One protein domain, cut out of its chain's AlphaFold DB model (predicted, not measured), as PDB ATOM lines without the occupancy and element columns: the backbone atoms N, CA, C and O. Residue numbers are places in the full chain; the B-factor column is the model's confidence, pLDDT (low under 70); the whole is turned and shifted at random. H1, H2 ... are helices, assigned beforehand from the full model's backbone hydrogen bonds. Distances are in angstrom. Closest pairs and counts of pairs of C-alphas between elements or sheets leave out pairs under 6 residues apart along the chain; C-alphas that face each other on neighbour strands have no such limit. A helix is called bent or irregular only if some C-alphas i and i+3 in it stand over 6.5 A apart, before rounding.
ATOM      1  N   SER A 313      52.932 -19.798 -15.562       58.16
ATOM      2  CA  SER A 313      53.093 -21.235 -15.256       58.16
ATOM      3  C   SER A 313      52.892 -21.678 -13.792       58.16
ATOM      4  O   SER A 313      52.854 -22.884 -13.543       58.16
ATOM      5  N   GLU A 314      52.789 -20.789 -12.804       61.31
ATOM      6  CA  GLU A 314      52.723 -21.223 -11.395       61.31
ATOM      7  C   GLU A 314      51.298 -21.501 -10.893       61.31
ATOM      8  O   GLU A 314      51.095 -22.442 -10.124       61.31
ATOM      9  N   THR A 315      50.293 -20.754 -11.357       63.16
ATOM     10  CA  THR A 315      48.905 -20.906 -10.882       63.16
ATOM     11  C   THR A 315      48.239 -22.168 -11.431       63.16
ATOM     12  O   THR A 315      47.598 -22.896 -10.671       63.16
ATOM     13  N   GLY A 316      48.471 -22.494 -12.707       67.50
ATOM     14  CA  GLY A 316      47.962 -23.723 -13.329       67.50
ATOM     15  C   GLY A 316      48.536 -24.992 -12.689       67.50
ATOM     16  O   GLY A 316      47.802 -25.933 -12.386       67.50
ATOM     17  N   ASN A 317      49.833 -24.996 -12.364       74.00
ATOM     18  CA  ASN A 317      50.474 -26.134 -11.695       74.00
ATOM     19  C   ASN A 317      49.899 -26.388 -10.293       74.00
ATOM     20  O   ASN A 317      49.681 -27.543  -9.914       74.00
ATOM     21  N   LEU A 318      49.613 -25.326  -9.529       74.44
ATOM     22  CA  LEU A 318      48.977 -25.449  -8.218       74.44
ATOM     23  C   LEU A 318      47.541 -25.979  -8.337       74.44
ATOM     24  O   LEU A 318      47.161 -26.879  -7.591       74.44
ATOM     25  N   GLN A 319      46.763 -25.476  -9.294       75.38
ATOM     26  CA  GLN A 319      45.399 -25.939  -9.546       75.38
ATOM     27  C   GLN A 319      45.362 -27.434  -9.896       75.38
ATOM     28  O   GLN A 319      44.567 -28.188  -9.330       75.38
ATOM     29  N   ILE A 320      46.279 -27.895 -10.754       75.31
ATOM     30  CA  ILE A 320      46.429 -29.317 -11.096       75.31
ATOM     31  C   ILE A 320      46.800 -30.144  -9.854       75.31
ATOM     32  O   ILE A 320      46.231 -31.216  -9.637       75.31
ATOM     33  N   ALA A 321      47.710 -29.654  -9.005       71.62
ATOM     34  CA  ALA A 321      48.092 -30.335  -7.766       71.62
ATOM     35  C   ALA A 321      46.929 -30.434  -6.761       71.62
ATOM     36  O   ALA A 321      46.752 -31.476  -6.123       71.62
ATOM     37  N   ILE A 322      46.102 -29.389  -6.653       76.69
ATOM     38  CA  ILE A 322      44.894 -29.388  -5.819       76.69
ATOM     39  C   ILE A 322      43.895 -30.434  -6.334       76.69
ATOM     40  O   ILE A 322      43.468 -31.297  -5.571       76.69
ATOM     41  N   TYR A 323      43.572 -30.449  -7.630       80.62
ATOM     42  CA  TYR A 323      42.635 -31.449  -8.159       80.62
ATOM     43  C   TYR A 323      43.161 -32.881  -8.030       80.62
ATOM     44  O   TYR A 323      42.397 -33.785  -7.689       80.62
ATOM     45  N   ARG A 324      44.466 -33.090  -8.233       76.69
ATOM     46  CA  ARG A 324      45.103 -34.401  -8.071       76.69
ATOM     47  C   ARG A 324      45.036 -34.906  -6.628       76.69
ATOM     48  O   ARG A 324      44.639 -36.044  -6.404       76.69
ATOM     49  N   THR A 325      45.380 -34.073  -5.649       77.44
ATOM     50  CA  THR A 325      45.320 -34.462  -4.226       77.44
ATOM     51  C   THR A 325      43.890 -34.753  -3.768       77.44
ATOM     52  O   THR A 325      43.662 -35.699  -3.015       77.44
ATOM     53  N   MET A 326      42.904 -34.008  -4.273       80.12
ATOM     54  CA  MET A 326      41.491 -34.269  -3.988       80.12
ATOM     55  C   MET A 326      41.009 -35.590  -4.593       80.12
ATOM     56  O   MET A 326      40.134 -36.244  -4.028       80.12
ATOM     57  N   GLU A 327      41.546 -35.991  -5.741       77.75
ATOM     58  CA  GLU A 327      41.232 -37.264  -6.392       77.75
ATOM     59  C   GLU A 327      41.888 -38.468  -5.694       77.75
ATOM     60  O   GLU A 327      41.262 -39.519  -5.532       77.75
ATOM     61  N   GLU A 328      43.119 -38.299  -5.214       73.81
ATOM     62  CA  GLU A 328      43.802 -39.290  -4.378       73.81
ATOM     63  C   GLU A 328      43.046 -39.507  -3.055       73.81
ATOM     64  O   GLU A 328      42.853 -40.649  -2.637       73.81
ATOM     65  N   ALA A 329      42.536 -38.437  -2.433       79.06
ATOM     66  CA  ALA A 329      41.726 -38.527  -1.218       79.06
ATOM     67  C   ALA A 329      40.413 -39.308  -1.428       79.06
ATOM     68  O   ALA A 329      40.068 -40.154  -0.603       79.06
ATOM     69  N   ASP A 330      39.707 -39.081  -2.538       78.50
ATOM     70  CA  ASP A 330      38.482 -39.827  -2.859       78.50
ATOM     71  C   ASP A 330      38.768 -41.302  -3.156       78.50
ATOM     72  O   ASP A 330      38.039 -42.176  -2.690       78.50
ATOM     73  N   SER A 331      39.869 -41.595  -3.854       81.50
ATOM     74  CA  SER A 331      40.293 -42.977  -4.115       81.50
ATOM     75  C   SER A 331      40.569 -43.740  -2.814       81.50
ATOM     76  O   SER A 331      40.271 -44.929  -2.711       81.50
ATOM     77  N   LEU A 332      41.111 -43.060  -1.796       76.81
ATOM     78  CA  LEU A 332      41.306 -43.636  -0.464       76.81
ATOM     79  C   LEU A 332      39.976 -43.859   0.271       76.81
ATOM     80  O   LEU A 332      39.818 -44.892   0.921       76.81
ATOM     81  N   LEU A 333      39.018 -42.931   0.163       80.69
ATOM     82  CA  LEU A 333      37.682 -43.090   0.753       80.69
ATOM     83  C   LEU A 333      36.925 -44.268   0.128       80.69
ATOM     84  O   LEU A 333      36.336 -45.062   0.860       80.69
ATOM     85  N   ASP A 334      37.001 -44.431  -1.193       77.56
ATOM     86  CA  ASP A 334      36.416 -45.578  -1.893       77.56
ATOM     87  C   ASP A 334      37.052 -46.901  -1.448       77.56
ATOM     88  O   ASP A 334      36.346 -47.891  -1.246       77.56
ATOM     89  N   LEU A 335      38.371 -46.927  -1.230       77.56
ATOM     90  CA  LEU A 335      39.082 -48.120  -0.760       77.56
ATOM     91  C   LEU A 335      38.690 -48.485   0.683       77.56
ATOM     92  O   LEU A 335      38.511 -49.664   0.994       77.56
ATOM     93  N   LEU A 336      38.484 -47.489   1.551       78.50
ATOM     94  CA  LEU A 336      37.968 -47.698   2.909       78.50
ATOM     95  C   LEU A 336      36.519 -48.199   2.907       78.50
ATOM     96  O   LEU A 336      36.187 -49.100   3.682       78.50
ATOM     97  N   LEU A 337      35.678 -47.667   2.016       81.44
ATOM     98  CA  LEU A 337      34.306 -48.139   1.832       81.44
ATOM     99  C   LEU A 337      34.293 -49.600   1.351       81.44
ATOM    100  O   LEU A 337      33.515 -50.413   1.850       81.44
ATOM    101  N   LEU A 338      35.191 -49.954   0.424       76.25
ATOM    102  CA  LEU A 338      35.338 -51.320  -0.080       76.25
ATOM    103  C   LEU A 338      35.766 -52.288   1.032       76.25
ATOM    104  O   LEU A 338      35.173 -53.356   1.182       76.25
ATOM    105  N   HIS A 339      36.747 -51.894   1.849       76.31
ATOM    106  CA  HIS A 339      37.260 -52.721   2.940       76.31
ATOM    107  C   HIS A 339      36.215 -52.945   4.045       76.31
ATOM    108  O   HIS A 339      36.112 -54.051   4.572       76.31
ATOM    109  N   GLN A 340      35.376 -51.946   4.348       75.19
ATOM    110  CA  GLN A 340      34.263 -52.124   5.291       75.19
ATOM    111  C   GLN A 340      33.271 -53.192   4.823       75.19
ATOM    112  O   GLN A 340      32.865 -54.050   5.613       75.19
ATOM    113  N   ILE A 341      32.936 -53.197   3.531       72.38
ATOM    114  CA  ILE A 341      32.034 -54.196   2.945       72.38
ATOM    115  C   ILE A 341      32.633 -55.608   3.060       72.38
ATOM    116  O   ILE A 341      31.905 -56.563   3.327       72.38
ATOM    117  N   GLU A 342      33.950 -55.762   2.895       72.25
ATOM    118  CA  GLU A 342      34.635 -57.055   3.054       72.25
ATOM    119  C   GLU A 342      34.673 -57.531   4.519       72.25
ATOM    120  O   GLU A 342      34.513 -58.725   4.796       72.25
ATOM    121  N   THR A 343      34.819 -56.613   5.480       64.62
ATOM    122  CA  THR A 343      34.841 -56.966   6.909       64.62
ATOM    123  C   THR A 343      33.477 -57.410   7.452       64.62
ATOM    124  O   THR A 343      33.414 -58.364   8.231       64.62
ATOM    125  N   GLU A 344      32.367 -56.827   6.983       62.22
ATOM    126  CA  GLU A 344      31.019 -57.215   7.435       62.22
ATOM    127  C   GLU A 344      30.624 -58.648   7.016       62.22
ATOM    128  O   GLU A 344      29.865 -59.322   7.722       62.22
ATOM    129  N   GLU A 345      31.173 -59.175   5.915       58.84
ATOM    130  CA  GLU A 345      30.908 -60.558   5.482       58.84
ATOM    131  C   GLU A 345      31.636 -61.610   6.347       58.84
ATOM    132  O   GLU A 345      31.211 -62.772   6.398       58.84
ATOM    133  N   THR A 380      29.405 -44.151   8.880       80.94
ATOM    134  CA  THR A 380      28.853 -42.799   9.008       80.94
ATOM    135  C   THR A 380      29.966 -41.760   8.912       80.94
ATOM    136  O   THR A 380      29.791 -40.728   8.277       80.94
ATOM    137  N   VAL A 381      31.139 -42.047   9.489       84.38
ATOM    138  CA  VAL A 381      32.312 -41.167   9.384       84.38
ATOM    139  C   VAL A 381      32.801 -41.058   7.935       84.38
ATOM    140  O   VAL A 381      33.112 -39.958   7.488       84.38
ATOM    141  N   ILE A 382      32.836 -42.158   7.177       85.44
ATOM    142  CA  ILE A 382      33.220 -42.136   5.756       85.44
ATOM    143  C   ILE A 382      32.204 -41.351   4.916       85.44
ATOM    144  O   ILE A 382      32.616 -40.522   4.108       85.44
ATOM    145  N   GLU A 383      30.900 -41.556   5.119       83.38
ATOM    146  CA  GLU A 383      29.842 -40.813   4.411       83.38
ATOM    147  C   GLU A 383      29.909 -39.297   4.719       83.38
ATOM    148  O   GLU A 383      29.800 -38.459   3.816       83.38
ATOM    149  N   GLU A 384      30.165 -38.927   5.981       79.56
ATOM    150  CA  GLU A 384      30.413 -37.537   6.393       79.56
ATOM    151  C   GLU A 384      31.659 -36.958   5.692       79.56
ATOM    152  O   GLU A 384      31.605 -35.850   5.153       79.56
ATOM    153  N   LEU A 385      32.765 -37.712   5.636       85.44
ATOM    154  CA  LEU A 385      33.999 -37.290   4.964       85.44
ATOM    155  C   LEU A 385      33.819 -37.130   3.450       85.44
ATOM    156  O   LEU A 385      34.311 -36.152   2.892       85.44
ATOM    157  N   GLN A 386      33.092 -38.033   2.789       82.94
ATOM    158  CA  GLN A 386      32.761 -37.909   1.365       82.94
ATOM    159  C   GLN A 386      31.944 -36.643   1.090       82.94
ATOM    160  O   GLN A 386      32.230 -35.902   0.149       82.94
ATOM    161  N   THR A 387      30.962 -36.356   1.948       79.00
ATOM    162  CA  THR A 387      30.134 -35.149   1.833       79.00
ATOM    163  C   THR A 387      30.977 -33.881   2.000       79.00
ATOM    164  O   THR A 387      30.854 -32.949   1.204       79.00
ATOM    165  N   LEU A 388      31.882 -33.856   2.984       77.88
ATOM    166  CA  LEU A 388      32.805 -32.738   3.205       77.88
ATOM    167  C   LEU A 388      33.782 -32.552   2.038       77.88
ATOM    168  O   LEU A 388      33.993 -31.423   1.596       77.88
ATOM    169  N   ASN A 389      34.337 -33.634   1.489       82.94
ATOM    170  CA  ASN A 389      35.213 -33.560   0.315       82.94
ATOM    171  C   ASN A 389      34.470 -33.007  -0.904       82.94
ATOM    172  O   ASN A 389      35.002 -32.167  -1.631       82.94
ATOM    173  N   HIS A 390      33.214 -33.411  -1.103       81.56
ATOM    174  CA  HIS A 390      32.374 -32.865  -2.165       81.56
ATOM    175  C   HIS A 390      32.131 -31.356  -1.997       81.56
ATOM    176  O   HIS A 390      32.258 -30.594  -2.957       81.56
ATOM    177  N   GLN A 391      31.838 -30.900  -0.776       78.56
ATOM    178  CA  GLN A 391      31.687 -29.472  -0.477       78.56
ATOM    179  C   GLN A 391      32.983 -28.697  -0.743       78.56
ATOM    180  O   GLN A 391      32.941 -27.637  -1.369       78.56
ATOM    181  N   LEU A 392      34.134 -29.251  -0.348       86.06
ATOM    182  CA  LEU A 392      35.444 -28.660  -0.617       86.06
ATOM    183  C   LEU A 392      35.701 -28.529  -2.125       86.06
ATOM    184  O   LEU A 392      36.165 -27.484  -2.569       86.06
ATOM    185  N   ARG A 393      35.336 -29.538  -2.933       79.94
ATOM    186  CA  ARG A 393      35.418 -29.474  -4.408       79.94
ATOM    187  C   ARG A 393      34.615 -28.311  -4.965       79.94
ATOM    188  O   ARG A 393      35.128 -27.553  -5.782       79.94
ATOM    189  N   SER A 394      33.365 -28.191  -4.525       80.56
ATOM    190  CA  SER A 394      32.460 -27.136  -4.978       80.56
ATOM    191  C   SER A 394      33.039 -25.754  -4.671       80.56
ATOM    192  O   SER A 394      33.096 -24.897  -5.550       80.56
ATOM    193  N   LEU A 395      33.574 -25.571  -3.460       83.56
ATOM    194  CA  LEU A 395      34.207 -24.321  -3.053       83.56
ATOM    195  C   LEU A 395      35.487 -24.023  -3.845       83.56
ATOM    196  O   LEU A 395      35.676 -22.896  -4.293       83.56
ATOM    197  N   VAL A 396      36.357 -25.015  -4.050       87.50
ATOM    198  CA  VAL A 396      37.589 -24.844  -4.840       87.50
ATOM    199  C   VAL A 396      37.255 -24.441  -6.274       87.50
ATOM    200  O   VAL A 396      37.853 -23.502  -6.787       87.50
ATOM    201  N   VAL A 397      36.270 -25.090  -6.903       83.00
ATOM    202  CA  VAL A 397      35.798 -24.708  -8.243       83.00
ATOM    203  C   VAL A 397      35.289 -23.265  -8.244       83.00
ATOM    204  O   VAL A 397      35.681 -22.497  -9.116       83.00
ATOM    205  N   GLN A 398      34.483 -22.863  -7.256       80.50
ATOM    206  CA  GLN A 398      34.005 -21.481  -7.141       80.50
ATOM    207  C   GLN A 398      35.157 -20.475  -7.011       80.50
ATOM    208  O   GLN A 398      35.193 -19.494  -7.750       80.50
ATOM    209  N   LEU A 399      36.125 -20.726  -6.127       82.56
ATOM    210  CA  LEU A 399      37.276 -19.841  -5.927       82.56
ATOM    211  C   LEU A 399      38.147 -19.730  -7.179       82.56
ATOM    212  O   LEU A 399      38.549 -18.629  -7.540       82.56
ATOM    213  N   VAL A 400      38.390 -20.845  -7.868       83.69
ATOM    214  CA  VAL A 400      39.101 -20.855  -9.152       83.69
ATOM    215  C   VAL A 400      38.348 -20.012 -10.179       83.69
ATOM    216  O   VAL A 400      38.935 -19.110 -10.762       83.69
ATOM    217  N   THR A 401      37.033 -20.213 -10.335       82.75
ATOM    218  CA  THR A 401      36.241 -19.419 -11.291       82.75
ATOM    219  C   THR A 401      36.222 -17.926 -10.956       82.75
ATOM    220  O   THR A 401      36.214 -17.093 -11.860       82.75
ATOM    221  N   GLN A 402      36.246 -17.566  -9.668       83.25
ATOM    222  CA  GLN A 402      36.349 -16.173  -9.230       83.25
ATOM    223  C   GLN A 402      37.734 -15.586  -9.516       83.25
ATOM    224  O   GLN A 402      37.832 -14.436  -9.939       83.25
ATOM    225  N   LEU A 403      38.800 -16.364  -9.314       82.00
ATOM    226  CA  LEU A 403      40.167 -15.957  -9.632       82.00
ATOM    227  C   LEU A 403      40.322 -15.735 -11.141       82.00
ATOM    228  O   LEU A 403      40.865 -14.708 -11.549       82.00
ATOM    229  N   ASP A 404      39.775 -16.626 -11.966       82.00
ATOM    230  CA  ASP A 404      39.760 -16.496 -13.427       82.00
ATOM    231  C   ASP A 404      38.992 -15.242 -13.880       82.00
ATOM    232  O   ASP A 404      39.471 -14.474 -14.714       82.00
ATOM    233  N   ALA A 405      37.823 -14.971 -13.288       84.56
ATOM    234  CA  ALA A 405      37.056 -13.758 -13.578       84.56
ATOM    235  C   ALA A 405      37.823 -12.481 -13.187       84.56
ATOM    236  O   ALA A 405      37.898 -11.531 -13.967       84.56
ATOM    237  N   CYS A 406      38.440 -12.476 -12.004       87.00
ATOM    238  CA  CYS A 406      39.195 -11.335 -11.487       87.00
ATOM    239  C   CYS A 406      40.486 -11.089 -12.287       87.00
ATOM    240  O   CYS A 406      40.853  -9.949 -12.575       87.00
ATOM    241  N   THR A 407      41.169 -12.152 -12.720       86.19
ATOM    242  CA  THR A 407      42.345 -12.038 -13.596       86.19
ATOM    243  C   THR A 407      41.975 -11.558 -14.998       86.19
ATOM    244  O   THR A 407      42.699 -10.732 -15.556       86.19
ATOM    245  N   ALA A 408      40.836 -11.990 -15.549       86.56
ATOM    246  CA  ALA A 408      40.310 -11.457 -16.804       86.56
ATOM    247  C   ALA A 408      39.998  -9.954 -16.701       86.56
ATOM    248  O   ALA A 408      40.412  -9.183 -17.567       86.56
ATOM    249  N   GLU A 409      39.345  -9.518 -15.620       93.31
ATOM    250  CA  GLU A 409      39.080  -8.099 -15.360       93.31
ATOM    251  C   GLU A 409      40.381  -7.291 -15.229       93.31
ATOM    252  O   GLU A 409      40.536  -6.253 -15.875       93.31
ATOM    253  N   ALA A 410      41.360  -7.795 -14.473       88.88
ATOM    254  CA  ALA A 410      42.667  -7.156 -14.339       88.88
ATOM    255  C   ALA A 410      43.384  -7.005 -15.692       88.88
ATOM    256  O   ALA A 410      44.044  -5.992 -15.930       88.88
ATOM    257  N   ASN A 411      43.248  -7.978 -16.594       89.19
ATOM    258  CA  ASN A 411      43.811  -7.897 -17.941       89.19
ATOM    259  C   ASN A 411      43.091  -6.848 -18.801       89.19
ATOM    260  O   ASN A 411      43.762  -6.020 -19.412       89.19
ATOM    261  N   ILE A 412      41.755  -6.798 -18.766       93.75
ATOM    262  CA  ILE A 412      40.965  -5.757 -19.451       93.75
ATOM    263  C   ILE A 412      41.363  -4.359 -18.960       93.75
ATOM    264  O   ILE A 412      41.543  -3.439 -19.761       93.75
ATOM    265  N   LEU A 413      41.531  -4.188 -17.647       92.25
ATOM    266  CA  LEU A 413      41.955  -2.919 -17.057       92.25
ATOM    267  C   LEU A 413      43.379  -2.545 -17.478       92.25
ATOM    268  O   LEU A 413      43.612  -1.396 -17.847       92.25
ATOM    269  N   ARG A 414      44.319  -3.499 -17.486       92.81
ATOM    270  CA  ARG A 414      45.684  -3.272 -17.990       92.81
ATOM    271  C   ARG A 414      45.690  -2.862 -19.458       92.81
ATOM    272  O   ARG A 414      46.408  -1.930 -19.809       92.81
ATOM    273  N   ASP A 415      44.891  -3.506 -20.303       94.94
ATOM    274  CA  ASP A 415      44.783  -3.145 -21.719       94.94
ATOM    275  C   ASP A 415      44.185  -1.746 -21.886       94.94
ATOM    276  O   ASP A 415      44.699  -0.938 -22.662       94.94
ATOM    277  N   ARG A 416      43.165  -1.399 -21.092       95.06
ATOM    278  CA  ARG A 416      42.586  -0.053 -21.084       95.06
ATOM    279  C   ARG A 416      43.600   1.009 -20.658       95.06
ATOM    280  O   ARG A 416      43.687   2.045 -21.314       95.06
ATOM    281  N   VAL A 417      44.397   0.747 -19.622       93.62
ATOM    282  CA  VAL A 417      45.500   1.632 -19.209       93.62
ATOM    283  C   VAL A 417      46.491   1.821 -20.357       93.62
ATOM    284  O   VAL A 417      46.754   2.961 -20.725       93.62
ATOM    285  N   ARG A 418      46.934   0.741 -21.016       93.38
ATOM    286  CA  ARG A 418      47.834   0.838 -22.182       93.38
ATOM    287  C   ARG A 418      47.240   1.670 -23.319       93.38
ATOM    288  O   ARG A 418      47.961   2.443 -23.943       93.38
ATOM    289  N   THR A 419      45.942   1.530 -23.608       94.38
ATOM    290  CA  THR A 419      45.293   2.346 -24.651       94.38
ATOM    291  C   THR A 419      45.247   3.827 -24.286       94.38
ATOM    292  O   THR A 419      45.494   4.659 -25.153       94.38
ATOM    293  N   LEU A 420      44.987   4.156 -23.016       91.62
ATOM    294  CA  LEU A 420      44.959   5.538 -22.537       91.62
ATOM    295  C   LEU A 420      46.356   6.163 -22.563       91.62
ATOM    296  O   LEU A 420      46.523   7.258 -23.093       91.62
ATOM    297  N   GLU A 421      47.366   5.430 -22.093       89.06
ATOM    298  CA  GLU A 421      48.775   5.839 -22.153       89.06
ATOM    299  C   GLU A 421      49.244   6.079 -23.597       89.06
ATOM    300  O   GLU A 421      49.976   7.033 -23.862       89.06
TER     301      GLU A 421
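What this domain is: This is residues 313 to 345 and 380 to 421 of the 500 residues of the protein "(California timema) hypothetical protein" of Timema californicum (UniProt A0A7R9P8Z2). Two long, straight helices, H1 and H2, run side by side in opposite ways, their lines only 10 degrees from each other, but slipped along their length: they touch over a part of each alone, and residues 401 to 421 of H2 stick out at one end and residues 338 to 345 of H1 at the other. The result is a thin rod, spanning 74 by 22 by 10 A. The printed part has 75 residues with two named helices, H1 and then H2, and no named strand; the class is all helix. The whole is extended, with a radius of gyration of the C-alphas of 19.8 A.

How they stand to each other: H2, residues 380 to 421, is the longest helix. It touches H1, residues 313 to 345, with residues 382 to 393 alone, and H1 touches it with residues 326 to 337 alone. The closest C-alphas of the two are those of Leu 333 and Ile 382, 6.8 A apart. Their lines stand at a shallow tilt of 10 degrees and they run opposite ways, with their centres 21.3 A apart. Residues 401 to 421 of H2 and residues 338 to 345 of H1 stand free. In H2 every O i to N i+4 pair is within hydrogen-bond range; in H1 27 of 29 are.

Where its parts are: H2 measures 61.1 A from C-alpha 380 at (28.853, -42.799, 9.008) to C-alpha 421 at (48.775, 5.839, -22.153). H1 measures 49.7 A from C-alpha 313 at (53.093, -21.235, -15.256) to C-alpha 345 at (30.908, -60.558, 5.482). H1 is neither bent nor irregular, but only just: C-alphas 313 and 316 are 6.0 A apart.

The domain as a whole: The two C-alphas farthest apart are those of Glu 345 and Glu 421, at 74.1 A. Residues 346 to 379 are cut out, and C-alphas 345 and 380 are 18.2 A apart across the cut. Mean pLDDT of the printed part is 80.5; residues 313 to 316 and 343 to 345 are under 70.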